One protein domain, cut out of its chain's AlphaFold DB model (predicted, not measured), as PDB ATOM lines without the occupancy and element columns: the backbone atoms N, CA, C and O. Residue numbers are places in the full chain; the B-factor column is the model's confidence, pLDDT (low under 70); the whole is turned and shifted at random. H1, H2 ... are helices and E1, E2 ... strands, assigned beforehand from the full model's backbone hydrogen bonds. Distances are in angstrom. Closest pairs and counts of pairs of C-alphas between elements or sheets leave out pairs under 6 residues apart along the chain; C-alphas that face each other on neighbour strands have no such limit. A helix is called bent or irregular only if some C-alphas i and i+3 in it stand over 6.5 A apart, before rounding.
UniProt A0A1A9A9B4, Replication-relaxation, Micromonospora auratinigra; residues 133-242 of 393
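Overview. This is residues 133 to 242 of the 393 residues of the protein "Replication-relaxation" of Micromonospora auratinigra (UniProt A0A1A9A9B4). A strongly twisted four-stranded sheet has the long helix H3 running back alongside its E3 and E4 end, and at that end H4 crosses the first turns of H3, residues 196 to 200, at a steep tilt. At the opposite end of H3 lies a loose loop region of residues 147 to 158 with the short H2, while tiny H1 sits at the end of E1. The printed part has 110 residues with four named helices and four named strands, in the order E1 H1 H2 E2 E3 H3 E4 H4; the mixed sheet runs E1, E2, E3, E4, with E3 and E4 parallel and the other neighbours antiparallel. The class is mixed, helices and strands, and the whole is compact, with a radius of gyration of the C-alphas of 15.2 A and spans of 41 by 38 by 25 A.

Arrangement. Edge strand E1, residues 135 to 141, is antiparallel to E2, residues 172 to 178, at 161 degrees, with N 136 and O 177 at 2.8 A. E2 and E3, residues 181 to 190, form a hairpin at 148 degrees, with N 183 and O 176 at 2.8 A. E3 and edge strand E4, residues 219 to 223, are parallel at 41 degrees, with N 220 and O 186 at 2.8 A. From edge to edge the strands' lines turn by 90 degrees. H1, residues 143 to 146, only grazes the sheet; its closest C-alphas to E2 are those of Glu 143 and Gly 172, 5.7 A apart. H3, residues 196 to 213, only grazes the sheet with residues 196 to 206, and E3, H3, E4 form a strand-helix-strand unit, two parallel neighbour strands joined through a helix, with a right-handed crossover. H4, residues 226 to 239, only grazes the sheet with residues 228 to 232. H3 touches H4 with residues 196 to 200 alone, the same way at a steep tilt of 57 degrees; the closest C-alphas, of Leu 196 and Leu 232, are 6.0 A apart. H2, residues 159 to 163, is not on the sheet and is close to but not clearly touching H3, with the closest C-alphas, of Leu 161 and Val 213, 7.7 A apart. In H4 every O i to N i+4 pair is within hydrogen-bond range, in H3 11 of 14, and in H2 0 of 1, with 1 of 2 O i to N i+3 pairs; H1 is too short for an O i to N i+4 pair.

Along the chain. E1 begins at C-alpha 135, (3.984, -65.446, 536.317), and is 18.0 A long; E2 is 19.2 A and E3 27.4 A. H3 is 26.4 A long and begins at C-alpha 196, (5.636, -83.607, 508.706). E4 is 12.6 A long, and H4, 20.0 A, ends at C-alpha 239, (-5.666, -84.914, 509.090). H1 is 5.4 A and H2 8.1 A; H2 is neither bent nor irregular, but only just: C-alphas 160 and 163 are 6.4 A apart.

Size, cuts and confidence. The two C-alphas farthest apart, of Ala 159 and Ala 227, are 44.5 A apart. The printed part has no cut, and the link from H1 to H2, 12 residues, is long. The mean pLDDT of the printed part is 91.0, and residues 240 to 242 are under 70.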
ATOM      1  N   PRO A 133       6.140 -60.492 538.130       95.00
ATOM      2  CA  PRO A 133       5.260 -60.856 539.231       95.00
ATOM      3  C   PRO A 133       3.929 -61.399 538.702       95.00
ATOM      4  O   PRO A 133       3.375 -60.847 537.759       95.00
ATOM      5  N   GLY A 134       3.429 -62.478 539.303       95.00
ATOM      6  CA  GLY A 134       2.204 -63.149 538.856       95.00
ATOM      7  C   GLY A 134       2.425 -64.264 537.831       95.00
ATOM      8  O   GLY A 134       1.516 -65.071 537.651       95.00
ATOM      9  N   ALA A 135       3.619 -64.371 537.235       97.88
ATOM     10  CA  ALA A 135       3.984 -65.446 536.317       97.88
ATOM     11  C   ALA A 135       4.848 -66.527 536.994       97.88
ATOM     12  O   ALA A 135       5.794 -66.225 537.724       97.88
ATOM     13  N   ALA A 136       4.564 -67.803 536.725       97.75
ATOM     14  CA  ALA A 136       5.317 -68.932 537.258       97.75
ATOM     15  C   ALA A 136       5.308 -70.145 536.319       97.75
ATOM     16  O   ALA A 136       4.263 -70.587 535.847       97.75
ATOM     17  N   LEU A 137       6.478 -70.761 536.133       97.88
ATOM     18  CA  LEU A 137       6.589 -72.134 535.639       97.88
ATOM     19  C   LEU A 137       6.534 -73.068 536.853       97.88
ATOM     20  O   LEU A 137       7.551 -73.286 537.512       97.88
ATOM     21  N   THR A 138       5.345 -73.571 537.185       96.69
ATOM     22  CA  THR A 138       5.116 -74.374 538.399       96.69
ATOM     23  C   THR A 138       5.512 -75.835 538.228       96.69
ATOM     24  O   THR A 138       5.796 -76.518 539.209       96.69
ATOM     25  N   GLU A 139       5.583 -76.313 536.987       96.00
ATOM     26  CA  GLU A 139       5.964 -77.684 536.671       96.00
ATOM     27  C   GLU A 139       6.773 -77.725 535.370       96.00
ATOM     28  O   GLU A 139       6.407 -77.078 534.387       96.00
ATOM     29  N   TRP A 140       7.855 -78.507 535.355       97.19
ATOM     30  CA  TRP A 140       8.617 -78.852 534.154       97.19
ATOM     31  C   TRP A 140       9.016 -80.325 534.230       97.19
ATOM     32  O   TRP A 140       9.954 -80.694 534.940       97.19
ATOM     33  N   LEU A 141       8.289 -81.173 533.501       94.94
ATOM     34  CA  LEU A 141       8.505 -82.617 533.522       94.94
ATOM     35  C   LEU A 141       9.465 -83.065 532.414       94.94
ATOM     36  O   LEU A 141       9.341 -82.603 531.273       94.94
ATOM     37  N   PRO A 142      10.389 -83.998 532.710       87.12
ATOM     38  CA  PRO A 142      11.215 -84.612 531.684       87.12
ATOM     39  C   PRO A 142      10.404 -85.600 530.832       87.12
ATOM     40  O   PRO A 142       9.388 -86.150 531.261       87.12
ATOM     41  N   GLU A 143      10.897 -85.890 529.628       86.38
ATOM     42  CA  GLU A 143      10.269 -86.813 528.665       86.38
ATOM     43  C   GLU A 143       9.916 -88.177 529.292       86.38
ATOM     44  O   GLU A 143       8.811 -88.690 529.118       86.38
ATOM     45  N   ALA A 144      10.832 -88.744 530.087       85.75
ATOM     46  CA  ALA A 144      10.625 -90.028 530.756       85.75
ATOM     47  C   ALA A 144       9.506 -89.982 531.812       85.75
ATOM     48  O   ALA A 144       8.829 -90.983 532.038       85.75
ATOM     49  N   ALA A 145       9.277 -88.826 532.443       89.38
ATOM     50  CA  ALA A 145       8.191 -88.658 533.404       89.38
ATOM     51  C   ALA A 145       6.817 -88.666 532.730       89.38
ATOM     52  O   ALA A 145       5.859 -89.190 533.299       89.38
ATOM     53  N   CYS A 146       6.728 -88.148 531.506       91.00
ATOM     54  CA  CYS A 146       5.473 -88.036 530.763       91.00
ATOM     55  C   CYS A 146       4.846 -89.398 530.413       91.00
ATOM     56  O   CYS A 146       3.646 -89.469 530.173       91.00
ATOM     57  N   GLN A 147       5.635 -90.474 530.412       90.19
ATOM     58  CA  GLN A 147       5.170 -91.838 530.123       90.19
ATOM     59  C   GLN A 147       4.809 -92.636 531.383       90.19
ATOM     60  O   GLN A 147       4.291 -93.748 531.275       90.19
ATOM     61  N   ARG A 148       5.090 -92.111 532.584       90.94
ATOM     62  CA  ARG A 148       4.756 -92.815 533.826       90.94
ATOM     63  C   ARG A 148       3.242 -92.873 534.023       90.94
ATOM     64  O   ARG A 148       2.500 -91.967 533.638       90.94
ATOM     65  N   ALA A 149       2.793 -93.969 534.628       90.31
ATOM     66  CA  ALA A 149       1.385 -94.166 534.921       90.31
ATOM     67  C   ALA A 149       0.884 -93.074 535.874       90.31
ATOM     68  O   ALA A 149       1.550 -92.730 536.851       90.31
ATOM     69  N   GLY A 150      -0.275 -92.502 535.561       88.69
ATOM     70  CA  GLY A 150      -0.911 -91.492 536.402       88.69
ATOM     71  C   GLY A 150      -0.281 -90.094 536.399       88.69
ATOM     72  O   GLY A 150      -0.818 -89.228 537.086       88.69
ATOM     73  N   THR A 151       0.774 -89.832 535.614       90.62
ATOM     74  CA  THR A 151       1.470 -88.527 535.581       90.62
ATOM     75  C   THR A 151       0.533 -87.338 535.367       90.62
ATOM     76  O   THR A 151       0.697 -86.302 535.997       90.62
ATOM     77  N   PHE A 152      -0.466 -87.478 534.495       91.06
ATOM     78  CA  PHE A 152      -1.379 -86.384 534.146       91.06
ATOM     79  C   PHE A 152      -2.711 -86.436 534.895       91.06
ATOM     80  O   PHE A 152      -3.673 -85.791 534.477       91.06
ATOM     81  N   LEU A 153      -2.810 -87.221 535.966       89.00
ATOM     82  CA  LEU A 153      -4.059 -87.392 536.697       89.00
ATOM     83  C   LEU A 153      -4.135 -86.478 537.917       89.00
ATOM     84  O   LEU A 153      -3.190 -86.359 538.689       89.00
ATOM     85  N   LEU A 154      -5.304 -85.889 538.125       88.75
ATOM     86  CA  LEU A 154      -5.654 -85.114 539.305       88.75
ATOM     87  C   LEU A 154      -6.151 -86.042 540.427       88.75
ATOM     88  O   LEU A 154      -6.564 -87.172 540.147       88.75
ATOM     89  N   PRO A 155      -6.126 -85.615 541.703       87.81
ATOM     90  CA  PRO A 155      -6.603 -86.426 542.828       87.81
ATOM     91  C   PRO A 155      -8.020 -86.987 542.637       87.81
ATOM     92  O   PRO A 155      -8.261 -88.147 542.957       87.81
ATOM     93  N   GLN A 156      -8.914 -86.203 542.033       89.06
ATOM     94  CA  GLN A 156     -10.312 -86.550 541.769       89.06
ATOM     95  C   GLN A 156     -10.543 -87.518 540.595       89.06
ATOM     96  O   GLN A 156     -11.680 -87.924 540.360       89.06
ATOM     97  N   ASP A 157      -9.509 -87.865 539.823       90.88
ATOM     98  CA  ASP A 157      -9.680 -88.790 538.702       90.88
ATOM     99  C   ASP A 157      -9.988 -90.222 539.187       90.88
ATOM    100  O   ASP A 157      -9.419 -90.664 540.192       90.88
ATOM    101  N   PRO A 158     -10.828 -90.987 538.454       91.12
ATOM    102  CA  PRO A 158     -11.149 -92.370 538.795       91.12
ATOM    103  C   PRO A 158      -9.909 -93.240 539.017       91.12
ATOM    104  O   PRO A 158      -8.980 -93.234 538.207       91.12
ATOM    105  N   ALA A 159      -9.932 -94.063 540.069       89.62
ATOM    106  CA  ALA A 159      -8.807 -94.922 540.446       89.62
ATOM    107  C   ALA A 159      -8.334 -95.842 539.305       89.62
ATOM    108  O   ALA A 159      -7.133 -96.059 539.158       89.62
ATOM    109  N   LEU A 160      -9.250 -96.308 538.444       88.62
ATOM    110  CA  LEU A 160      -8.919 -97.139 537.279       88.62
ATOM    111  C   LEU A 160      -7.916 -96.467 536.329       88.62
ATOM    112  O   LEU A 160      -7.127 -97.149 535.679       88.62
ATOM    113  N   LEU A 161      -7.913 -95.130 536.255       90.88
ATOM    114  CA  LEU A 161      -7.003 -94.396 535.382       90.88
ATOM    115  C   LEU A 161      -5.571 -94.394 535.918       90.88
ATOM    116  O   LEU A 161      -4.651 -94.178 535.139       90.88
ATOM    117  N   ARG A 162      -5.330 -94.681 537.206       88.44
ATOM    118  CA  ARG A 162      -3.978 -94.657 537.799       88.44
ATOM    119  C   ARG A 162      -3.012 -95.630 537.122       88.44
ATOM    120  O   ARG A 162      -1.819 -95.356 537.091       88.44
ATOM    121  N   ALA A 163      -3.522 -96.722 536.548       89.19
ATOM    122  CA  ALA A 163      -2.732 -97.689 535.785       89.19
ATOM    123  C   ALA A 163      -2.501 -97.280 534.316       89.19
ATOM    124  O   ALA A 163      -1.690 -97.901 533.627       89.19
ATOM    125  N   TYR A 164      -3.196 -96.251 533.818       89.12
ATOM    126  CA  TYR A 164      -3.046 -95.784 532.445       89.12
ATOM    127  C   TYR A 164      -1.658 -95.178 532.229       89.12
ATOM    128  O   TYR A 164      -1.268 -94.221 532.902       89.12
ATOM    129  N   GLN A 165      -0.938 -95.727 531.251       89.88
ATOM    130  CA  GLN A 165       0.361 -95.240 530.801       89.88
ATOM    131  C   GLN A 165       0.182 -94.446 529.501       89.88
ATOM    132  O   GLN A 165      -0.197 -95.032 528.480       89.88
ATOM    133  N   PRO A 166       0.446 -93.127 529.507       89.44
ATOM    134  CA  PRO A 166       0.379 -92.317 528.301       89.44
ATOM    135  C   PRO A 166       1.339 -92.833 527.226       89.44
ATOM    136  O   PRO A 166       2.523 -93.054 527.476       89.44
ATOM    137  N   ARG A 167       0.839 -92.970 525.996       88.75
ATOM    138  CA  ARG A 167       1.660 -93.351 524.831       88.75
ATOM    139  C   ARG A 167       2.402 -92.172 524.205       88.75
ATOM    140  O   ARG A 167       3.274 -92.367 523.361       88.75
ATOM    141  N   VAL A 168       2.042 -90.951 524.595       90.75
ATOM    142  CA  VAL A 168       2.681 -89.731 524.102       90.75
ATOM    143  C   VAL A 168       4.102 -89.604 524.638       90.75
ATOM    144  O   VAL A 168       4.398 -89.969 525.775       90.75
ATOM    145  N   ARG A 169       4.983 -89.055 523.802       91.19
ATOM    146  CA  ARG A 169       6.376 -88.755 524.142       91.19
ATOM    147  C   ARG A 169       6.674 -87.295 523.798       91.19
ATOM    148  O   ARG A 169       7.351 -87.053 522.803       91.19
ATOM    149  N   PRO A 170       6.107 -86.336 524.552       94.00
ATOM    150  CA  PRO A 170       6.422 -84.928 524.348       94.00
ATOM    151  C   PRO A 170       7.914 -84.684 524.570       94.00
ATOM    152  O   PRO A 170       8.525 -85.300 525.447       94.00
ATOM    153  N   ASP A 171       8.476 -83.716 523.852       93.69
ATOM    154  CA  ASP A 171       9.838 -83.249 524.118       93.69
ATOM    155  C   ASP A 171       9.940 -82.575 525.494       93.69
ATOM    156  O   ASP A 171      10.978 -82.650 526.159       93.69
ATOM    157  N   GLY A 172       8.841 -81.968 525.949       94.12
ATOM    158  CA  GLY A 172       8.668 -81.539 527.331       94.12
ATOM    159  C   GLY A 172       7.212 -81.261 527.683       94.12
ATOM    160  O   GLY A 172       6.362 -81.063 526.818       94.12
ATOM    161  N   TYR A 173       6.930 -81.221 528.978       97.00
ATOM    162  CA  TYR A 173       5.644 -80.794 529.512       97.00
ATOM    163  C   TYR A 173       5.876 -79.699 530.546       97.00
ATOM    164  O   TYR A 173       6.822 -79.779 531.336       97.00
ATOM    165  N   GLY A 174       5.010 -78.690 530.533       97.44
ATOM    166  CA  GLY A 174       5.052 -77.599 531.491       97.44
ATOM    167  C   GLY A 174       3.684 -77.231 532.026       97.44
ATOM    168  O   GLY A 174       2.658 -77.467 531.387       97.44
ATOM    169  N   ARG A 175       3.689 -76.597 533.194       97.62
ATOM    170  CA  ARG A 175       2.522 -75.935 533.771       97.62
ATOM    171  C   ARG A 175       2.881 -74.481 534.016       97.62
ATOM    172  O   ARG A 175       3.784 -74.180 534.797       97.62
ATOM    173  N   TRP A 176       2.231 -73.601 533.266       98.19
ATOM    174  CA  TRP A 176       2.425 -72.161 533.359       98.19
ATOM    175  C   TRP A 176       1.269 -71.542 534.126       98.19
ATOM    176  O   TRP A 176       0.119 -71.873 533.857       98.19
ATOM    177  N   VAL A 177       1.569 -70.649 535.058       98.25
ATOM    178  CA  VAL A 177       0.585 -69.841 535.773       98.25
ATOM    179  C   VAL A 177       0.877 -68.384 535.478       98.25
ATOM    180  O   VAL A 177       2.025 -67.966 535.591       98.25
ATOM    181  N   GLU A 178      -0.142 -67.619 535.113       97.38
ATOM    182  CA  GLU A 178      -0.045 -66.172 534.932       97.38
ATOM    183  C   GLU A 178      -1.371 -65.527 535.317       97.38
ATOM    184  O   GLU A 178      -2.429 -65.991 534.890       97.38
ATOM    185  N   ASP A 179      -1.322 -64.513 536.182       95.69
ATOM    186  CA  ASP A 179      -2.504 -63.787 536.669       95.69
ATOM    187  C   ASP A 179      -3.618 -64.713 537.202       95.69
ATOM    188  O   ASP A 179      -4.811 -64.510 536.976       95.69
ATOM    189  N   GLY A 180      -3.217 -65.779 537.904       94.50
ATOM    190  CA  GLY A 180      -4.125 -66.779 538.478       94.50
ATOM    191  C   GLY A 180      -4.682 -67.800 537.479       94.50
ATOM    192  O   GLY A 180      -5.432 -68.691 537.877       94.50
ATOM    193  N   VAL A 181      -4.312 -67.718 536.199       96.62
ATOM    194  CA  VAL A 181      -4.702 -68.685 535.169       96.62
ATOM    195  C   VAL A 181      -3.607 -69.723 534.998       96.62
ATOM    196  O   VAL A 181      -2.483 -69.402 534.624       96.62
ATOM    197  N   GLU A 182      -3.957 -70.987 535.220       96.44
ATOM    198  CA  GLU A 182      -3.056 -72.115 535.007       96.44
ATOM    199  C   GLU A 182      -3.294 -72.783 533.647       96.44
ATOM    200  O   GLU A 182      -4.417 -73.152 533.292       96.44
ATOM    201  N   VAL A 183      -2.213 -72.992 532.899       96.50
ATOM    202  CA  VAL A 183      -2.204 -73.648 531.594       96.50
ATOM    203  C   VAL A 183      -1.146 -74.754 531.581       96.50
ATOM    204  O   VAL A 183       0.044 -74.485 531.385       96.50
ATOM    205  N   PRO A 184      -1.559 -76.021 531.745       96.50
ATOM    206  CA  PRO A 184      -0.737 -77.166 531.376       96.50
ATOM    207  C   PRO A 184      -0.538 -77.198 529.862       96.50
ATOM    208  O   PRO A 184      -1.480 -76.928 529.116       96.50
ATOM    209  N   PHE A 185       0.653 -77.548 529.392       97.38
ATOM    210  CA  PHE A 185       0.948 -77.657 527.968       97.38
ATOM    211  C   PHE A 185       2.002 -78.729 527.680       97.38
ATOM    212  O   PHE A 185       2.864 -79.039 528.503       97.38
ATOM    213  N   PHE A 186       1.958 -79.254 526.460       96.94
ATOM    214  CA  PHE A 186       2.987 -80.125 525.897       96.94
ATOM    215  C   PHE A 186       3.819 -79.349 524.884       96.94
ATOM    216  O   PHE A 186       3.303 -78.455 524.215       96.94
ATOM    217  N   LEU A 187       5.090 -79.707 524.747       96.75
ATOM    218  CA  LEU A 187       6.010 -79.152 523.766       96.75
ATOM    219  C   LEU A 187       6.496 -80.254 522.821       96.75
ATOM    220  O   LEU A 187       6.977 -81.295 523.261       96.75
ATOM    221  N   GLU A 188       6.426 -79.964 521.528       95.50
ATOM    222  CA  GLU A 188       7.078 -80.683 520.436       95.50
ATOM    223  C   GLU A 188       8.062 -79.714 519.768       95.50
ATOM    224  O   GLU A 188       7.668 -78.663 519.251       95.50
ATOM    225  N   TYR A 189       9.351 -80.033 519.800       94.31
ATOM    226  CA  TYR A 189      10.432 -79.169 519.343       94.31
ATOM    227  C   TYR A 189      11.007 -79.685 518.017       94.31
ATOM    228  O   TYR A 189      11.862 -80.560 517.973       94.31
ATOM    229  N   ASP A 190      10.562 -79.141 516.886       92.56
ATOM    230  CA  ASP A 190      10.990 -79.608 515.564       92.56
ATOM    231  C   ASP A 190      12.225 -78.853 515.058       92.56
ATOM    232  O   ASP A 190      12.167 -77.689 514.641       92.56
ATOM    233  N   THR A 191      13.344 -79.570 514.997       90.31
ATOM    234  CA  THR A 191      14.574 -79.124 514.322       90.31
ATOM    235  C   THR A 191      14.554 -79.374 512.809       90.31
ATOM    236  O   THR A 191      15.520 -79.047 512.123       90.31
ATOM    237  N   GLY A 192      13.461 -79.932 512.267       87.50
ATOM    238  CA  GLY A 192      13.288 -80.221 510.840       87.50
ATOM    239  C   GLY A 192      13.794 -81.601 510.415       87.50
ATOM    240  O   GLY A 192      13.724 -81.938 509.236       87.50
ATOM    241  N   GLY A 193      14.289 -82.408 511.359       86.00
ATOM    242  CA  GLY A 193      14.841 -83.740 511.090       86.00
ATOM    243  C   GLY A 193      13.803 -84.853 510.900       86.00
ATOM    244  O   GLY A 193      14.180 -85.962 510.530       86.00
ATOM    245  N   GLU A 194      12.525 -84.583 511.168       87.19
ATOM    246  CA  GLU A 194      11.416 -85.535 511.045       87.19
ATOM    247  C   GLU A 194      10.517 -85.183 509.841       87.19
ATOM    248  O   GLU A 194      10.486 -84.042 509.381       87.19
ATOM    249  N   GLN A 195       9.763 -86.134 509.283       91.31
ATOM    250  CA  GLN A 195       8.764 -85.821 508.250       91.31
ATOM    251  C   GLN A 195       7.500 -85.211 508.877       91.31
ATOM    252  O   GLN A 195       7.074 -85.616 509.955       91.31
ATOM    253  N   LEU A 196       6.844 -84.272 508.183       90.69
ATOM    254  CA  LEU A 196       5.636 -83.607 508.706       90.69
ATOM    255  C   LEU A 196       4.472 -84.569 508.975       90.69
ATOM    256  O   LEU A 196       3.660 -84.298 509.853       90.69
ATOM    257  N   SER A 197       4.379 -85.667 508.225       87.50
ATOM    258  CA  SER A 197       3.382 -86.719 508.448       87.50
ATOM    259  C   SER A 197       3.580 -87.418 509.789       87.50
ATOM    260  O   SER A 197       2.600 -87.703 510.469       87.50
ATOM    261  N   ILE A 198       4.830 -87.646 510.202       89.44
ATOM    262  CA  ILE A 198       5.137 -88.264 511.494       89.44
ATOM    263  C   ILE A 198       4.793 -87.284 512.620       89.44
ATOM    264  O   ILE A 198       4.079 -87.652 513.552       89.44
ATOM    265  N   LEU A 199       5.177 -86.010 512.471       85.88
ATOM    266  CA  LEU A 199       4.822 -84.951 513.420       85.88
ATOM    267  C   LEU A 199       3.298 -84.802 513.576       85.88
ATOM    268  O   LEU A 199       2.793 -84.680 514.688       85.88
ATOM    269  N   ALA A 200       2.549 -84.858 512.471       88.19
ATOM    270  CA  ALA A 200       1.087 -84.847 512.499       88.19
ATOM    271  C   ALA A 200       0.503 -86.125 513.122       88.19
ATOM    272  O   ALA A 200      -0.477 -86.053 513.863       88.19
ATOM    273  N   GLY A 201       1.122 -87.281 512.872       87.06
ATOM    274  CA  GLY A 201       0.740 -88.568 513.450       87.06
ATOM    275  C   GLY A 201       0.797 -88.586 514.979       87.06
ATOM    276  O   GLY A 201      -0.063 -89.206 515.606       87.06
ATOM    277  N   LYS A 202       1.719 -87.831 515.598       89.19
ATOM    278  CA  LYS A 202       1.799 -87.689 517.066       89.19
ATOM    279  C   LYS A 202       0.489 -87.195 517.693       89.19
ATOM    280  O   LYS A 202       0.164 -87.580 518.816       89.19
ATOM    281  N   LEU A 203      -0.312 -86.406 516.966       90.44
ATOM    282  CA  LEU A 203      -1.597 -85.904 517.466       90.44
ATOM    283  C   LEU A 203      -2.611 -87.011 517.759       90.44
ATOM    284  O   LEU A 203      -3.477 -86.808 518.607       90.44
ATOM    285  N   ALA A 204      -2.516 -88.174 517.111       89.75
ATOM    286  CA  ALA A 204      -3.372 -89.308 517.448       89.75
ATOM    287  C   ALA A 204      -3.146 -89.760 518.902       89.75
ATOM    288  O   ALA A 204      -4.114 -89.958 519.635       89.75
ATOM    289  N   GLY A 205      -1.885 -89.814 519.346       91.81
ATOM    290  CA  GLY A 205      -1.535 -90.145 520.730       91.81
ATOM    291  C   GLY A 205      -2.038 -89.102 521.729       91.81
ATOM    292  O   GLY A 205      -2.581 -89.460 522.771       91.81
ATOM    293  N   TYR A 206      -1.939 -87.810 521.399       93.88
ATOM    294  CA  TYR A 206      -2.505 -86.753 522.246       93.88
ATOM    295  C   TYR A 206      -4.030 -86.834 522.328       93.88
ATOM    296  O   TYR A 206      -4.588 -86.684 523.409       93.88
ATOM    297  N   ARG A 207      -4.717 -87.130 521.218       93.00
ATOM    298  CA  ARG A 207      -6.174 -87.333 521.210       93.00
ATOM    299  C   ARG A 207      -6.587 -88.524 522.071       93.00
ATOM    300  O   ARG A 207      -7.576 -88.417 522.793       93.00
ATOM    301  N   GLU A 208      -5.839 -89.624 522.020       92.62
ATOM    302  CA  GLU A 208      -6.050 -90.790 522.886       92.62
ATOM    303  C   GLU A 208      -5.871 -90.419 524.364       92.62
ATOM    304  O   GLU A 208      -6.764 -90.683 525.172       92.62
ATOM    305  N   LEU A 209      -4.764 -89.746 524.704       92.94
ATOM    306  CA  LEU A 209      -4.507 -89.256 526.057       92.94
ATOM    307  C   LEU A 209      -5.672 -88.383 526.532       92.94
ATOM    308  O   LEU A 209      -6.286 -88.688 527.548       92.94
ATOM    309  N   PHE A 210      -6.015 -87.338 525.779       94.50
ATOM    310  CA  PHE A 210      -7.050 -86.367 526.139       94.50
ATOM    311  C   PHE A 210      -8.441 -86.990 526.252       94.50
ATOM    312  O   PHE A 210      -9.207 -86.638 527.152       94.50
ATOM    313  N   GLY A 211      -8.759 -87.954 525.385       93.25
ATOM    314  CA  GLY A 211      -9.988 -88.737 525.471       93.25
ATOM    315  C   GLY A 211     -10.044 -89.592 526.737       93.25
ATOM    316  O   GLY A 211     -11.084 -89.636 527.393       93.25
ATOM    317  N   THR A 212      -8.918 -90.204 527.108       92.25
ATOM    318  CA  THR A 212      -8.788 -91.048 528.304       92.25
ATOM    319  C   THR A 212      -8.880 -90.225 529.585       92.25
ATOM    320  O   THR A 212      -9.654 -90.547 530.482       92.25
ATOM    321  N   VAL A 213      -8.134 -89.120 529.654       91.69
ATOM    322  CA  VAL A 213      -8.085 -88.247 530.833       91.69
ATOM    323  C   VAL A 213      -9.257 -87.261 530.901       91.69
ATOM    324  O   VAL A 213      -9.421 -86.571 531.904       91.69
ATOM    325  N   ARG A 214     -10.087 -87.195 529.848       91.75
ATOM    326  CA  ARG A 214     -11.265 -86.313 529.710       91.75
ATOM    327  C   ARG A 214     -10.948 -84.816 529.809       91.75
ATOM    328  O   ARG A 214     -11.784 -84.028 530.245       91.75
ATOM    329  N   ARG A 215      -9.752 -84.420 529.374       92.25
ATOM    330  CA  ARG A 215      -9.229 -83.043 529.386       92.25
ATOM    331  C   ARG A 215      -8.395 -82.808 528.140       92.25
ATOM    332  O   ARG A 215      -7.754 -83.733 527.659       92.25
ATOM    333  N   ALA A 216      -8.371 -81.575 527.650       92.88
ATOM    334  CA  ALA A 216      -7.530 -81.181 526.529       92.88
ATOM    335  C   ALA A 216      -6.636 -80.016 526.940       92.88
ATOM    336  O   ALA A 216      -7.103 -79.053 527.549       92.88
ATOM    337  N   TRP A 217      -5.366 -80.108 526.565       94.88
ATOM    338  CA  TRP A 217      -4.356 -79.094 526.834       94.88
ATOM    339  C   TRP A 217      -3.641 -78.705 525.538       94.88
ATOM    340  O   TRP A 217      -3.571 -79.523 524.615       94.88
ATOM    341  N   PRO A 218      -3.110 -77.476 525.437       96.12
ATOM    342  CA  PRO A 218      -2.303 -77.073 524.296       96.12
ATOM    343  C   PRO A 218      -1.127 -78.024 524.042       96.12
ATOM    344  O   PRO A 218      -0.367 -78.357 524.952       96.12
ATOM    345  N   VAL A 219      -0.951 -78.404 522.776       95.94
ATOM    346  CA  VAL A 219       0.273 -79.032 522.265       95.94
ATOM    347  C   VAL A 219       0.986 -77.987 521.416       95.94
ATOM    348  O   VAL A 219       0.526 -77.621 520.333       95.94
ATOM    349  N   LEU A 220       2.073 -77.446 521.950       96.12
ATOM    350  CA  LEU A 220       2.863 -76.397 521.330       96.12
ATOM    351  C   LEU A 220       3.890 -77.023 520.391       96.12
ATOM    352  O   LEU A 220       4.677 -77.870 520.801       96.12
ATOM    353  N   PHE A 221       3.920 -76.555 519.146       94.81
ATOM    354  CA  PHE A 221       4.968 -76.903 518.193       94.81
ATOM    355  C   PHE A 221       5.942 -75.739 518.075       94.81
ATOM    356  O   PHE A 221       5.589 -74.679 517.551       94.81
ATOM    357  N   TRP A 222       7.175 -75.941 518.529       95.75
ATOM    358  CA  TRP A 222       8.280 -75.064 518.171       95.75
ATOM    359  C   TRP A 222       8.867 -75.548 516.850       95.75
ATOM    360  O   TRP A 222       9.160 -76.728 516.695       95.75
ATOM    361  N   LEU A 223       9.012 -74.655 515.874       94.94
ATOM    362  CA  LEU A 223       9.422 -75.016 514.519       94.94
ATOM    363  C   LEU A 223      10.597 -74.149 514.086       94.94
ATOM    364  O   LEU A 223      10.536 -72.923 514.174       94.94
ATOM    365  N   HIS A 224      11.627 -74.776 513.524       92.12
ATOM    366  CA  HIS A 224      12.847 -74.084 513.100       92.12
ATOM    367  C   HIS A 224      12.649 -73.040 511.976       92.12
ATOM    368  O   HIS A 224      13.569 -72.280 511.675       92.12
ATOM    369  N   SER A 225      11.490 -73.012 511.297       94.50
ATOM    370  CA  SER A 225      11.202 -72.024 510.249       94.50
ATOM    371  C   SER A 225       9.708 -71.793 509.996       94.50
ATOM    372  O   SER A 225       8.873 -72.689 510.128       94.50
ATOM    373  N   ALA A 226       9.372 -70.600 509.497       94.81
ATOM    374  CA  ALA A 226       8.007 -70.256 509.086       94.81
ATOM    375  C   ALA A 226       7.504 -71.092 507.890       94.81
ATOM    376  O   ALA A 226       6.304 -71.322 507.738       94.81
ATOM    377  N   ALA A 227       8.405 -71.551 507.012       95.19
ATOM    378  CA  ALA A 227       8.039 -72.441 505.909       95.19
ATOM    379  C   ALA A 227       7.568 -73.805 506.432       95.19
ATOM    380  O   ALA A 227       6.524 -74.308 506.006       95.19
ATOM    381  N   ARG A 228       8.298 -74.354 507.410       94.69
ATOM    382  CA  ARG A 228       7.946 -75.594 508.104       94.69
ATOM    383  C   ARG A 228       6.580 -75.489 508.780       94.69
ATOM    384  O   ARG A 228       5.744 -76.370 508.591       94.69
ATOM    385  N   GLU A 229       6.306 -74.371 509.449       95.25
ATOM    386  CA  GLU A 229       5.002 -74.066 510.052       95.25
ATOM    387  C   GLU A 229       3.852 -74.069 509.044       95.25
ATOM    388  O   GLU A 229       2.840 -74.746 509.249       95.25
ATOM    389  N   ARG A 230       3.990 -73.339 507.930       94.94
ATOM    390  CA  ARG A 230       2.942 -73.288 506.896       94.94
ATOM    391  C   ARG A 230       2.629 -74.673 506.340       94.94
ATOM    392  O   ARG A 230       1.458 -75.000 506.130       94.94
ATOM    393  N   ASN A 231       3.662 -75.483 506.123       93.81
ATOM    394  CA  ASN A 231       3.508 -76.841 505.621       93.81
ATOM    395  C   ASN A 231       2.862 -77.759 506.667       93.81
ATOM    396  O   ASN A 231       1.924 -78.477 506.318       93.81
ATOM    397  N   LEU A 232       3.261 -77.675 507.943       92.44
ATOM    398  CA  LEU A 232       2.606 -78.412 509.027       92.44
ATOM    399  C   LEU A 232       1.115 -78.070 509.091       92.44
ATOM    400  O   LEU A 232       0.281 -78.967 509.044       92.44
ATOM    401  N   ARG A 233       0.746 -76.783 509.071       91.56
ATOM    402  CA  ARG A 233      -0.667 -76.360 509.058       91.56
ATOM    403  C   ARG A 233      -1.455 -76.917 507.869       91.56
ATOM    404  O   ARG A 233      -2.665 -77.115 507.966       91.56
ATOM    405  N   ARG A 234      -0.819 -77.124 506.712       92.00
ATOM    406  CA  ARG A 234      -1.464 -77.759 505.549       92.00
ATOM    407  C   ARG A 234      -1.705 -79.248 505.800       92.00
ATOM    408  O   ARG A 234      -2.795 -79.724 505.509       92.00
ATOM    409  N   VAL A 235      -0.718 -79.950 506.353       90.69
ATOM    410  CA  VAL A 235      -0.819 -81.373 506.709       90.69
ATOM    411  C   VAL A 235      -1.879 -81.581 507.795       90.69
ATOM    412  O   VAL A 235      -2.791 -82.378 507.605       90.69
ATOM    413  N   LEU A 236      -1.854 -80.784 508.865       87.88
ATOM    414  CA  LEU A 236      -2.836 -80.856 509.949       87.88
ATOM    415  C   LEU A 236      -4.272 -80.652 509.462       87.88
ATOM    416  O   LEU A 236      -5.154 -81.388 509.876       87.88
ATOM    417  N   ARG A 237      -4.513 -79.720 508.531       87.88
ATOM    418  CA  ARG A 237      -5.851 -79.530 507.941       87.88
ATOM    419  C   ARG A 237      -6.353 -80.745 507.165       87.88
ATOM    420  O   ARG A 237      -7.555 -80.967 507.137       87.88
ATOM    421  N   ARG A 238      -5.457 -81.530 506.560       80.00
ATOM    422  CA  ARG A 238      -5.817 -82.785 505.879       80.00
ATOM    423  C   ARG A 238      -6.133 -83.897 506.882       80.00
ATOM    424  O   ARG A 238      -7.058 -84.656 506.648       80.00
ATOM    425  N   HIS A 239      -5.418 -83.948 508.008       70.38
ATOM    426  CA  HIS A 239      -5.666 -84.914 509.090       70.38
ATOM    427  C   HIS A 239      -6.835 -84.539 510.016       70.38
ATOM    428  O   HIS A 239      -7.379 -85.399 510.701       70.38
ATOM    429  N   ALA A 240      -7.222 -83.262 510.064       63.31
ATOM    430  CA  ALA A 240      -8.360 -82.770 510.838       63.31
ATOM    431  C   ALA A 240      -9.713 -83.030 510.158       63.31
ATOM    432  O   ALA A 240     -10.739 -82.673 510.727       63.31
ATOM    433  N   VAL A 241      -9.731 -83.640 508.969       42.56
ATOM    434  CA  VAL A 241     -10.948 -84.200 508.377       42.56
ATOM    435  C   VAL A 241     -11.117 -85.611 508.950       42.56
ATOM    436  O   VAL A 241     -10.394 -86.510 508.530       42.56
ATOM    437  N   PRO A 242     -11.999 -85.842 509.936       49.00
ATOM    438  CA  PRO A 242     -12.343 -87.199 510.316       49.00
ATOM    439  C   PRO A 242     -13.142 -87.868 509.191       49.00
ATOM    440  O   PRO A 242     -14.117 -87.302 508.689       49.00
TER     441      PRO A 242